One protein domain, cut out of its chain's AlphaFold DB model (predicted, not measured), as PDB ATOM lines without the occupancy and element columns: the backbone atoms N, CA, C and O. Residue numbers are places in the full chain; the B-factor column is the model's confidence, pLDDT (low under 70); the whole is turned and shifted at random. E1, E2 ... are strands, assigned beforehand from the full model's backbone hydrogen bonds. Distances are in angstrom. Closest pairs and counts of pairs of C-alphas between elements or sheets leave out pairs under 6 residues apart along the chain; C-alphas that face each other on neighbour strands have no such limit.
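Overview. This is residues 4 to 67 of the 79 residues of an uncharacterized protein of Streptomyces sp. SID1328 (UniProt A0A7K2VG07). Two narrow ribbons of two strands each, E2 with E5 and E3 with E4, run along the length of this small domain, one over the other. A third ribbon, E1 with E6, lies slantwise near one end, where the loop of residues 52 to 64 also lies. The printed part has 64 residues, with no named helix and six named strands, E1 to E6 in chain order, forming three antiparallel two-strand sheets. The class is all strand, though under half of the residues, 28 of 64, are in named elements. The whole is compact, with a radius of gyration of the C-alphas of 11.8 A and spans of 35 by 24 by 15 A.

Along the chain. E2 is residues 15 to 19, 12.7 A long, beginning with C-alpha 15 at (40.038, 7.993, 23.411). E5 is residues 46 to 51, 13.7 A. E3, residues 24 to 29, measures 17.1 A, and E4, residues 40 to 42, 6.5 A. E1 is residues 4 to 8, 13.4 A, from C-alpha 4 at (32.183, -1.346, 29.605). E6 is residues 65 to 67, 6.5 A, ending with C-alpha 67 at (34.666, 1.701, 22.010).

Arrangement. E2 and E5 are antiparallel at 175 degrees, with N 17 and O 48 within hydrogen-bond range at 2.8 A. The closest C-alphas of E4 and E5, Val 42 and Ser 48, are 6.4 A apart. E3 and E4 form an antiparallel hairpin at 160 degrees, with N 27 and O 40 at 2.8 A. The closest C-alphas of E3 and E6, Arg 29 and Gly 67, are 5.1 A apart. E1 and E6 are antiparallel at 176 degrees, with N 8 and O 65 at 2.9 A. E1 and E5 are apart.

Size, cuts and confidence. The C-alphas farthest apart, Arg 22 and Asp 62, are 35.7 A apart. The printed part has no cut. The link from E5 to E6 is long, 13 residues. Mean pLDDT of the printed part is 84.4; residue 35 and residues 55 to 62 are under 70.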
ATOM      1  N   ILE A   4      32.718  -2.687  29.398       91.12
ATOM      2  CA  ILE A   4      32.183  -1.346  29.605       91.12
ATOM      3  C   ILE A   4      32.237  -0.606  28.278       91.12
ATOM      4  O   ILE A   4      33.313  -0.404  27.716       91.12
ATOM      5  N   THR A   5      31.074  -0.198  27.782       91.06
ATOM      6  CA  THR A   5      30.948   0.600  26.563       91.06
ATOM      7  C   THR A   5      31.188   2.078  26.862       91.06
ATOM      8  O   THR A   5      30.690   2.615  27.849       91.06
ATOM      9  N   VAL A   6      31.919   2.753  25.979       89.38
ATOM     10  CA  VAL A   6      32.136   4.200  26.007       89.38
ATOM     11  C   VAL A   6      31.673   4.774  24.678       89.38
ATOM     12  O   VAL A   6      32.121   4.337  23.618       89.38
ATOM     13  N   VAL A   7      30.786   5.763  24.753       86.31
ATOM     14  CA  VAL A   7      30.234   6.466  23.594       86.31
ATOM     15  C   VAL A   7      30.425   7.962  23.794       86.31
ATOM     16  O   VAL A   7      30.064   8.498  24.840       86.31
ATOM     17  N   SER A   8      30.974   8.642  22.792       83.75
ATOM     18  CA  SER A   8      31.022  10.103  22.730       83.75
ATOM     19  C   SER A   8      30.570  10.555  21.350       83.75
ATOM     20  O   SER A   8      31.236  10.241  20.372       83.75
ATOM     21  N   GLY A   9      29.446  11.270  21.272       78.56
ATOM     22  CA  GLY A   9      28.866  11.794  20.025       78.56
ATOM     23  C   GLY A   9      29.120  13.287  19.789       78.56
ATOM     24  O   GLY A   9      28.384  13.913  19.040       78.56
ATOM     25  N   LEU A  10      30.094  13.883  20.485       79.06
ATOM     26  CA  LEU A  10      30.380  15.327  20.446       79.06
ATOM     27  C   LEU A  10      31.607  15.669  19.578       79.06
ATOM     28  O   LEU A  10      32.372  16.570  19.910       79.06
ATOM     29  N   GLY A  11      31.863  14.916  18.506       77.81
ATOM     30  CA  GLY A  11      33.012  15.131  17.614       77.81
ATOM     31  C   GLY A  11      34.340  14.568  18.115       77.81
ATOM     32  O   GLY A  11      35.392  14.845  17.534       77.81
ATOM     33  N   ALA A  12      34.327  13.758  19.178       83.31
ATOM     34  CA  ALA A  12      35.523  13.048  19.613       83.31
ATOM     35  C   ALA A  12      35.964  12.055  18.527       83.31
ATOM     36  O   ALA A  12      35.148  11.288  18.030       83.31
ATOM     37  N   LYS A  13      37.256  12.046  18.179       84.31
ATOM     38  CA  LYS A  13      37.835  11.110  17.189       84.31
ATOM     39  C   LYS A  13      38.709  10.031  17.821       84.31
ATOM     40  O   LYS A  13      39.050   9.045  17.170       84.31
ATOM     41  N   SER A  14      39.059  10.206  19.091       88.12
ATOM     42  CA  SER A  14      39.936   9.305  19.826       88.12
ATOM     43  C   SER A  14      39.570   9.218  21.306       88.12
ATOM     44  O   SER A  14      38.801  10.028  21.828       88.12
ATOM     45  N   LEU A  15      40.129   8.209  21.972       88.44
ATOM     46  CA  LEU A  15      40.038   7.993  23.411       88.44
ATOM     47  C   LEU A  15      41.414   8.160  24.051       88.44
ATOM     48  O   LEU A  15      42.427   7.703  23.518       88.44
ATOM     49  N   ASN A  16      41.413   8.768  25.236       91.62
ATOM     50  CA  ASN A  16      42.563   8.831  26.125       91.62
ATOM     51  C   ASN A  16      42.277   7.978  27.353       91.62
ATOM     52  O   ASN A  16      41.224   8.103  27.977       91.62
ATOM     53  N   ILE A  17      43.225   7.118  27.700       92.25
ATOM     54  CA  ILE A  17      43.079   6.142  28.767       92.25
ATOM     55  C   ILE A  17      44.233   6.332  29.724       92.25
ATOM     56  O   ILE A  17      45.400   6.243  29.346       92.25
ATOM     57  N   ARG A  18      43.883   6.563  30.982       94.44
ATOM     58  CA  ARG A  18      44.810   6.650  32.098       94.44
ATOM     59  C   ARG A  18      44.429   5.567  33.091       94.44
ATOM     60  O   ARG A  18      43.326   5.579  33.628       94.44
ATOM     61  N   ASN A  19      45.322   4.613  33.298       93.06
ATOM     62  CA  ASN A  19      45.096   3.494  34.191       93.06
ATOM     63  C   ASN A  19      45.954   3.658  35.442       93.06
ATOM     64  O   ASN A  19      47.121   3.286  35.447       93.06
ATOM     65  N   GLU A  20      45.353   4.174  36.509       94.06
ATOM     66  CA  GLU A  20      46.000   4.304  37.824       94.06
ATOM     67  C   GLU A  20      45.853   3.044  38.693       94.06
ATOM     68  O   GLU A  20      46.230   3.026  39.864       94.06
ATOM     69  N   SER A  21      45.286   1.969  38.140       91.19
ATOM     70  CA  SER A  21      45.106   0.710  38.857       91.19
ATOM     71  C   SER A  21      46.305  -0.227  38.684       91.19
ATOM     72  O   SER A  21      47.119  -0.088  37.772       91.19
ATOM     73  N   ARG A  22      46.350  -1.272  39.523       92.69
ATOM     74  CA  ARG A  22      47.321  -2.376  39.407       92.69
ATOM     75  C   ARG A  22      46.967  -3.415  38.328       92.69
ATOM     76  O   ARG A  22      47.687  -4.403  38.173       92.69
ATOM     77  N   LYS A  23      45.842  -3.252  37.625       91.31
ATOM     78  CA  LYS A  23      45.345  -4.195  36.607       91.31
ATOM     79  C   LYS A  23      45.650  -3.672  35.209       91.31
ATOM     80  O   LYS A  23      45.977  -2.503  35.061       91.31
ATOM     81  N   ALA A  24      45.552  -4.523  34.191       92.38
ATOM     82  CA  ALA A  24      45.604  -4.079  32.800       92.38
ATOM     83  C   ALA A  24      44.187  -3.829  32.266       92.38
ATOM     84  O   ALA A  24      43.225  -4.466  32.706       92.38
ATOM     85  N   VAL A  25      44.074  -2.911  31.314       93.25
ATOM     86  CA  VAL A  25      42.835  -2.592  30.604       93.25
ATOM     87  C   VAL A  25      43.041  -2.869  29.125       93.25
ATOM     88  O   VAL A  25      43.991  -2.376  28.528       93.25
ATOM     89  N   GLU A  26      42.147  -3.649  28.539       93.50
ATOM     90  CA  GLU A  26      42.106  -3.905  27.101       93.50
ATOM     91  C   GLU A  26      40.974  -3.101  26.478       93.50
ATOM     92  O   GLU A  26      39.873  -3.064  27.028       93.50
ATOM     93  N   LEU A  27      41.249  -2.474  25.337       91.81
ATOM     94  CA  LEU A  27      40.293  -1.694  24.565       91.81
ATOM     95  C   LEU A  27      39.931  -2.402  23.271       91.81
ATOM     96  O   LEU A  27      40.794  -2.954  22.596       91.81
ATOM     97  N   PHE A  28      38.668  -2.289  22.884       91.25
ATOM     98  CA  PHE A  28      38.099  -2.929  21.709       91.25
ATOM     99  C   PHE A  28      37.382  -1.909  20.830       91.25
ATOM    100  O   PHE A  28      36.859  -0.888  21.291       91.25
ATOM    101  N   ARG A  29      37.348  -2.218  19.533       88.19
ATOM    102  CA  ARG A  29      36.514  -1.519  18.560       88.19
ATOM    103  C   ARG A  29      35.067  -1.981  18.726       88.19
ATOM    104  O   ARG A  29      34.792  -3.174  18.636       88.19
ATOM    105  N   GLY A  30      34.145  -1.033  18.874       86.38
ATOM    106  CA  GLY A  30      32.721  -1.336  19.000       86.38
ATOM    107  C   GLY A  30      32.209  -1.382  20.433       86.38
ATOM    108  O   GLY A  30      32.958  -1.220  21.395       86.38
ATOM    109  N   ALA A  31      30.896  -1.577  20.553       85.00
ATOM    110  CA  ALA A  31      30.188  -1.496  21.826       85.00
ATOM    111  C   ALA A  31      30.405  -2.710  22.743       85.00
ATOM    112  O   ALA A  31      30.158  -2.604  23.940       85.00
ATOM    113  N   VAL A  32      30.874  -3.833  22.193       86.81
ATOM    114  CA  VAL A  32      31.061  -5.101  22.909       86.81
ATOM    115  C   VAL A  32      32.510  -5.583  22.818       86.81
ATOM    116  O   VAL A  32      33.187  -5.359  21.812       86.81
ATOM    117  N   CYS A  33      32.965  -6.292  23.850       85.50
ATOM    118  CA  CYS A  33      34.342  -6.770  24.022       85.50
ATOM    119  C   CYS A  33      34.580  -8.136  23.355       85.50
ATOM    120  O   CYS A  33      35.513  -8.862  23.709       85.50
ATOM    121  N   ASP A  34      33.719  -8.474  22.397       73.88
ATOM    122  CA  ASP A  34      33.554  -9.820  21.849       73.88
ATOM    123  C   ASP A  34      34.134  -9.905  20.422       73.88
ATOM    124  O   ASP A  34      34.188 -10.969  19.814       73.88
ATOM    125  N   ASN A  35      34.606  -8.773  19.886       61.69
ATOM    126  CA  ASN A  35      34.975  -8.586  18.481       61.69
ATOM    127  C   ASN A  35      36.496  -8.606  18.227       61.69
ATOM    128  O   ASN A  35      37.019  -7.780  17.478       61.69
ATOM    129  N   GLY A  36      37.217  -9.561  18.823       71.31
ATOM    130  CA  GLY A  36      38.600  -9.878  18.435       71.31
ATOM    131  C   GLY A  36      39.704  -9.261  19.300       71.31
ATOM    132  O   GLY A  36      39.518  -9.007  20.489       71.31
ATOM    133  N   ALA A  37      40.898  -9.110  18.715       86.25
ATOM    134  CA  ALA A  37      42.084  -8.626  19.420       86.25
ATOM    135  C   ALA A  37      41.895  -7.177  19.900       86.25
ATOM    136  O   ALA A  37      41.319  -6.361  19.171       86.25
ATOM    137  N   PRO A  38      42.386  -6.830  21.103       91.00
ATOM    138  CA  PRO A  38      42.294  -5.466  21.585       91.00
ATOM    139  C   PRO A  38      43.061  -4.510  20.664       91.00
ATOM    140  O   PRO A  38      44.160  -4.813  20.202       91.00
ATOM    141  N   ILE A  39      42.489  -3.329  20.423       91.12
ATOM    142  CA  ILE A  39      43.129  -2.248  19.655       91.12
ATOM    143  C   ILE A  39      44.193  -1.513  20.477       91.12
ATOM    144  O   ILE A  39      45.052  -0.837  19.918       91.12
ATOM    145  N   ALA A  40      44.119  -1.627  21.804       93.00
ATOM    146  CA  ALA A  40      45.127  -1.140  22.730       93.00
ATOM    147  C   ALA A  40      45.046  -1.922  24.045       93.00
ATOM    148  O   ALA A  40      43.953  -2.218  24.533       93.00
ATOM    149  N   THR A  41      46.203  -2.182  24.649       94.31
ATOM    150  CA  THR A  41      46.306  -2.728  26.005       94.31
ATOM    151  C   THR A  41      47.087  -1.745  26.862       94.31
ATOM    152  O   THR A  41      48.246  -1.445  26.582       94.31
ATOM    153  N   VAL A  42      46.451  -1.237  27.912       94.62
ATOM    154  CA  VAL A  42      47.040  -0.285  28.853       94.62
ATOM    155  C   VAL A  42      47.410  -1.026  30.129       94.62
ATOM    156  O   VAL A  42      46.546  -1.520  30.857       94.62
ATOM    157  N   GLY A  43      48.711  -1.120  30.391       93.94
ATOM    158  CA  GLY A  43      49.238  -1.784  31.577       93.94
ATOM    159  C   GLY A  43      48.924  -1.042  32.884       93.94
ATOM    160  O   GLY A  43      48.390   0.071  32.858       93.94
ATOM    161  N   PRO A  44      49.260  -1.652  34.033       94.38
ATOM    162  CA  PRO A  44      49.177  -0.999  35.337       94.38
ATOM    163  C   PRO A  44      49.955   0.320  35.372       94.38
ATOM    164  O   PRO A  44      51.070   0.371  34.853       94.38
ATOM    165  N   HIS A  45      49.390   1.351  36.004       93.69
ATOM    166  CA  HIS A  45      50.017   2.677  36.157       93.69
ATOM    167  C   HIS A  45      50.510   3.292  34.836       93.69
ATOM    168  O   HIS A  45      51.542   3.959  34.784       93.69
ATOM    169  N   SER A  46      49.782   3.040  33.747       94.12
ATOM    170  CA  SER A  46      50.159   3.454  32.397       94.12
ATOM    171  C   SER A  46      49.041   4.234  31.713       94.12
ATOM    172  O   SER A  46      47.907   4.317  32.192       94.12
ATOM    173  N   SER A  47      49.361   4.825  30.569       94.12
ATOM    174  CA  SER A  47      48.413   5.582  29.760       94.12
ATOM    175  C   SER A  47      48.608   5.329  28.279       94.12
ATOM    176  O   SER A  47      49.729   5.146  27.813       94.12
ATOM    177  N   SER A  48      47.505   5.387  27.543       93.19
ATOM    178  CA  SER A  48      47.502   5.413  26.087       93.19
ATOM    179  C   SER A  48      46.658   6.589  25.615       93.19
ATOM    180  O   SER A  48      45.563   6.827  26.126       93.19
ATOM    181  N   TYR A  49      47.198   7.342  24.665       91.19
ATOM    182  CA  TYR A  49      46.597   8.561  24.145       91.19
ATOM    183  C   TYR A  49      46.299   8.388  22.666       91.19
ATOM    184  O   TYR A  49      47.068   7.753  21.946       91.19
ATOM    185  N   GLY A  50      45.195   8.973  22.207       87.50
ATOM    186  CA  GLY A  50      44.846   8.925  20.793       87.50
ATOM    187  C   GLY A  50      44.505   7.514  20.305       87.50
ATOM    188  O   GLY A  50      44.832   7.164  19.173       87.50
ATOM    189  N   VAL A  51      43.866   6.678  21.129       87.38
ATOM    190  CA  VAL A  51      43.351   5.388  20.652       87.38
ATOM    191  C   VAL A  51      42.174   5.675  19.729       87.38
ATOM    192  O   VAL A  51      41.233   6.348  20.144       87.38
ATOM    193  N   HIS A  52      42.225   5.188  18.488       86.81
ATOM    194  CA  HIS A  52      41.195   5.426  17.473       86.81
ATOM    195  C   HIS A  52      40.383   4.145  17.243       86.81
ATOM    196  O   HIS A  52      40.833   3.256  16.512       86.81
ATOM    197  N   PRO A  53      39.171   4.024  17.819       79.19
ATOM    198  CA  PRO A  53      38.335   2.848  17.605       79.19
ATOM    199  C   PRO A  53      37.847   2.737  16.162       79.19
ATOM    200  O   PRO A  53      37.568   1.633  15.718       79.19
ATOM    201  N   GLY A  54      37.839   3.835  15.397       74.69
ATOM    202  CA  GLY A  54      37.408   3.862  14.000       74.69
ATOM    203  C   GLY A  54      35.887   3.770  13.843       74.69
ATOM    204  O   GLY A  54      35.148   3.730  14.824       74.69
ATOM    205  N   ARG A  55      35.418   3.743  12.589       67.75
ATOM    206  CA  ARG A  55      33.989   3.624  12.270       67.75
ATOM    207  C   ARG A  55      33.541   2.171  12.413       67.75
ATOM    208  O   ARG A  55      34.204   1.256  11.915       67.75
ATOM    209  N   ILE A  56      32.413   1.962  13.076       65.56
ATOM    210  CA  ILE A  56      31.780   0.650  13.247       65.56
ATOM    211  C   ILE A  56      30.575   0.537  12.319       65.56
ATOM    212  O   ILE A  56      29.861   1.507  12.091       65.56
ATOM    213  N   LYS A  57      30.342  -0.660  11.776       61.09
ATOM    214  CA  LYS A  57      29.121  -0.949  11.015       61.09
ATOM    215  C   LYS A  57      27.970  -1.188  11.998       61.09
ATOM    216  O   LYS A  57      28.147  -1.934  12.954       61.09
ATOM    217  N   GLY A  58      26.812  -0.574  11.757       62.03
ATOM    218  CA  GLY A  58      25.596  -0.761  12.566       62.03
ATOM    219  C   GLY A  58      25.408   0.228  13.722       62.03
ATOM    220  O   GLY A  58      24.318   0.294  14.275       62.03
ATOM    221  N   ILE A  59      26.427   1.025  14.051       62.78
ATOM    222  CA  ILE A  59      26.306   2.198  14.922       62.78
ATOM    223  C   ILE A  59      26.853   3.369  14.114       62.78
ATOM    224  O   ILE A  59      28.069   3.480  13.945       62.78
ATOM    225  N   ASP A  60      25.955   4.179  13.555       59.69
ATOM    226  CA  ASP A  60      26.349   5.357  12.790       59.69
ATOM    227  C   ASP A  60      26.460   6.544  13.737       59.69
ATOM    228  O   ASP A  60      25.497   6.937  14.394       59.69
ATOM    229  N   ILE A  61      27.676   7.058  13.860       64.81
ATOM    230  CA  ILE A  61      27.954   8.290  14.575       64.81
ATOM    231  C   ILE A  61      28.718   9.143  13.584       64.81
ATOM    232  O   ILE A  61      29.852   8.807  13.235       64.81
ATOM    233  N   ASP A  62      28.070  10.205  13.115       64.69
ATOM    234  CA  ASP A  62      28.656  11.124  12.140       64.69
ATOM    235  C   ASP A  62      29.936  11.768  12.687       64.69
ATOM    236  O   ASP A  62      30.935  11.868  11.980       64.69
ATOM    237  N   ASP A  63      29.932  12.106  13.980       71.00
ATOM    238  CA  ASP A  63      31.028  12.792  14.657       71.00
ATOM    239  C   ASP A  63      31.209  12.253  16.080       71.00
ATOM    240  O   ASP A  63      30.753  12.825  17.072       71.00
ATOM    241  N   GLY A  64      31.874  11.106  16.207       77.06
ATOM    242  CA  GLY A  64      32.094  10.528  17.522       77.06
ATOM    243  C   GLY A  64      32.798   9.185  17.543       77.06
ATOM    244  O   GLY A  64      33.218   8.634  16.525       77.06
ATOM    245  N   VAL A  65      32.941   8.660  18.754       85.62
ATOM    246  CA  VAL A  65      33.666   7.429  19.039       85.62
ATOM    247  C   VAL A  65      32.791   6.484  19.839       85.62
ATOM    248  O   VAL A  65      32.174   6.870  20.829       85.62
ATOM    249  N   VAL A  66      32.830   5.215  19.440       88.44
ATOM    250  CA  VAL A  66      32.360   4.090  20.244       88.44
ATOM    251  C   VAL A  66      33.496   3.103  20.400       88.44
ATOM    252  O   VAL A  66      34.070   2.608  19.427       88.44
ATOM    253  N   GLY A  67      33.784   2.788  21.648       90.38
ATOM    254  CA  GLY A  67      34.666   1.701  22.010       90.38
ATOM    255  C   GLY A  67      34.121   0.982  23.224       90.38
ATOM    256  O   GLY A  67      33.140   1.393  23.843       90.38
TER     257      GLY A  67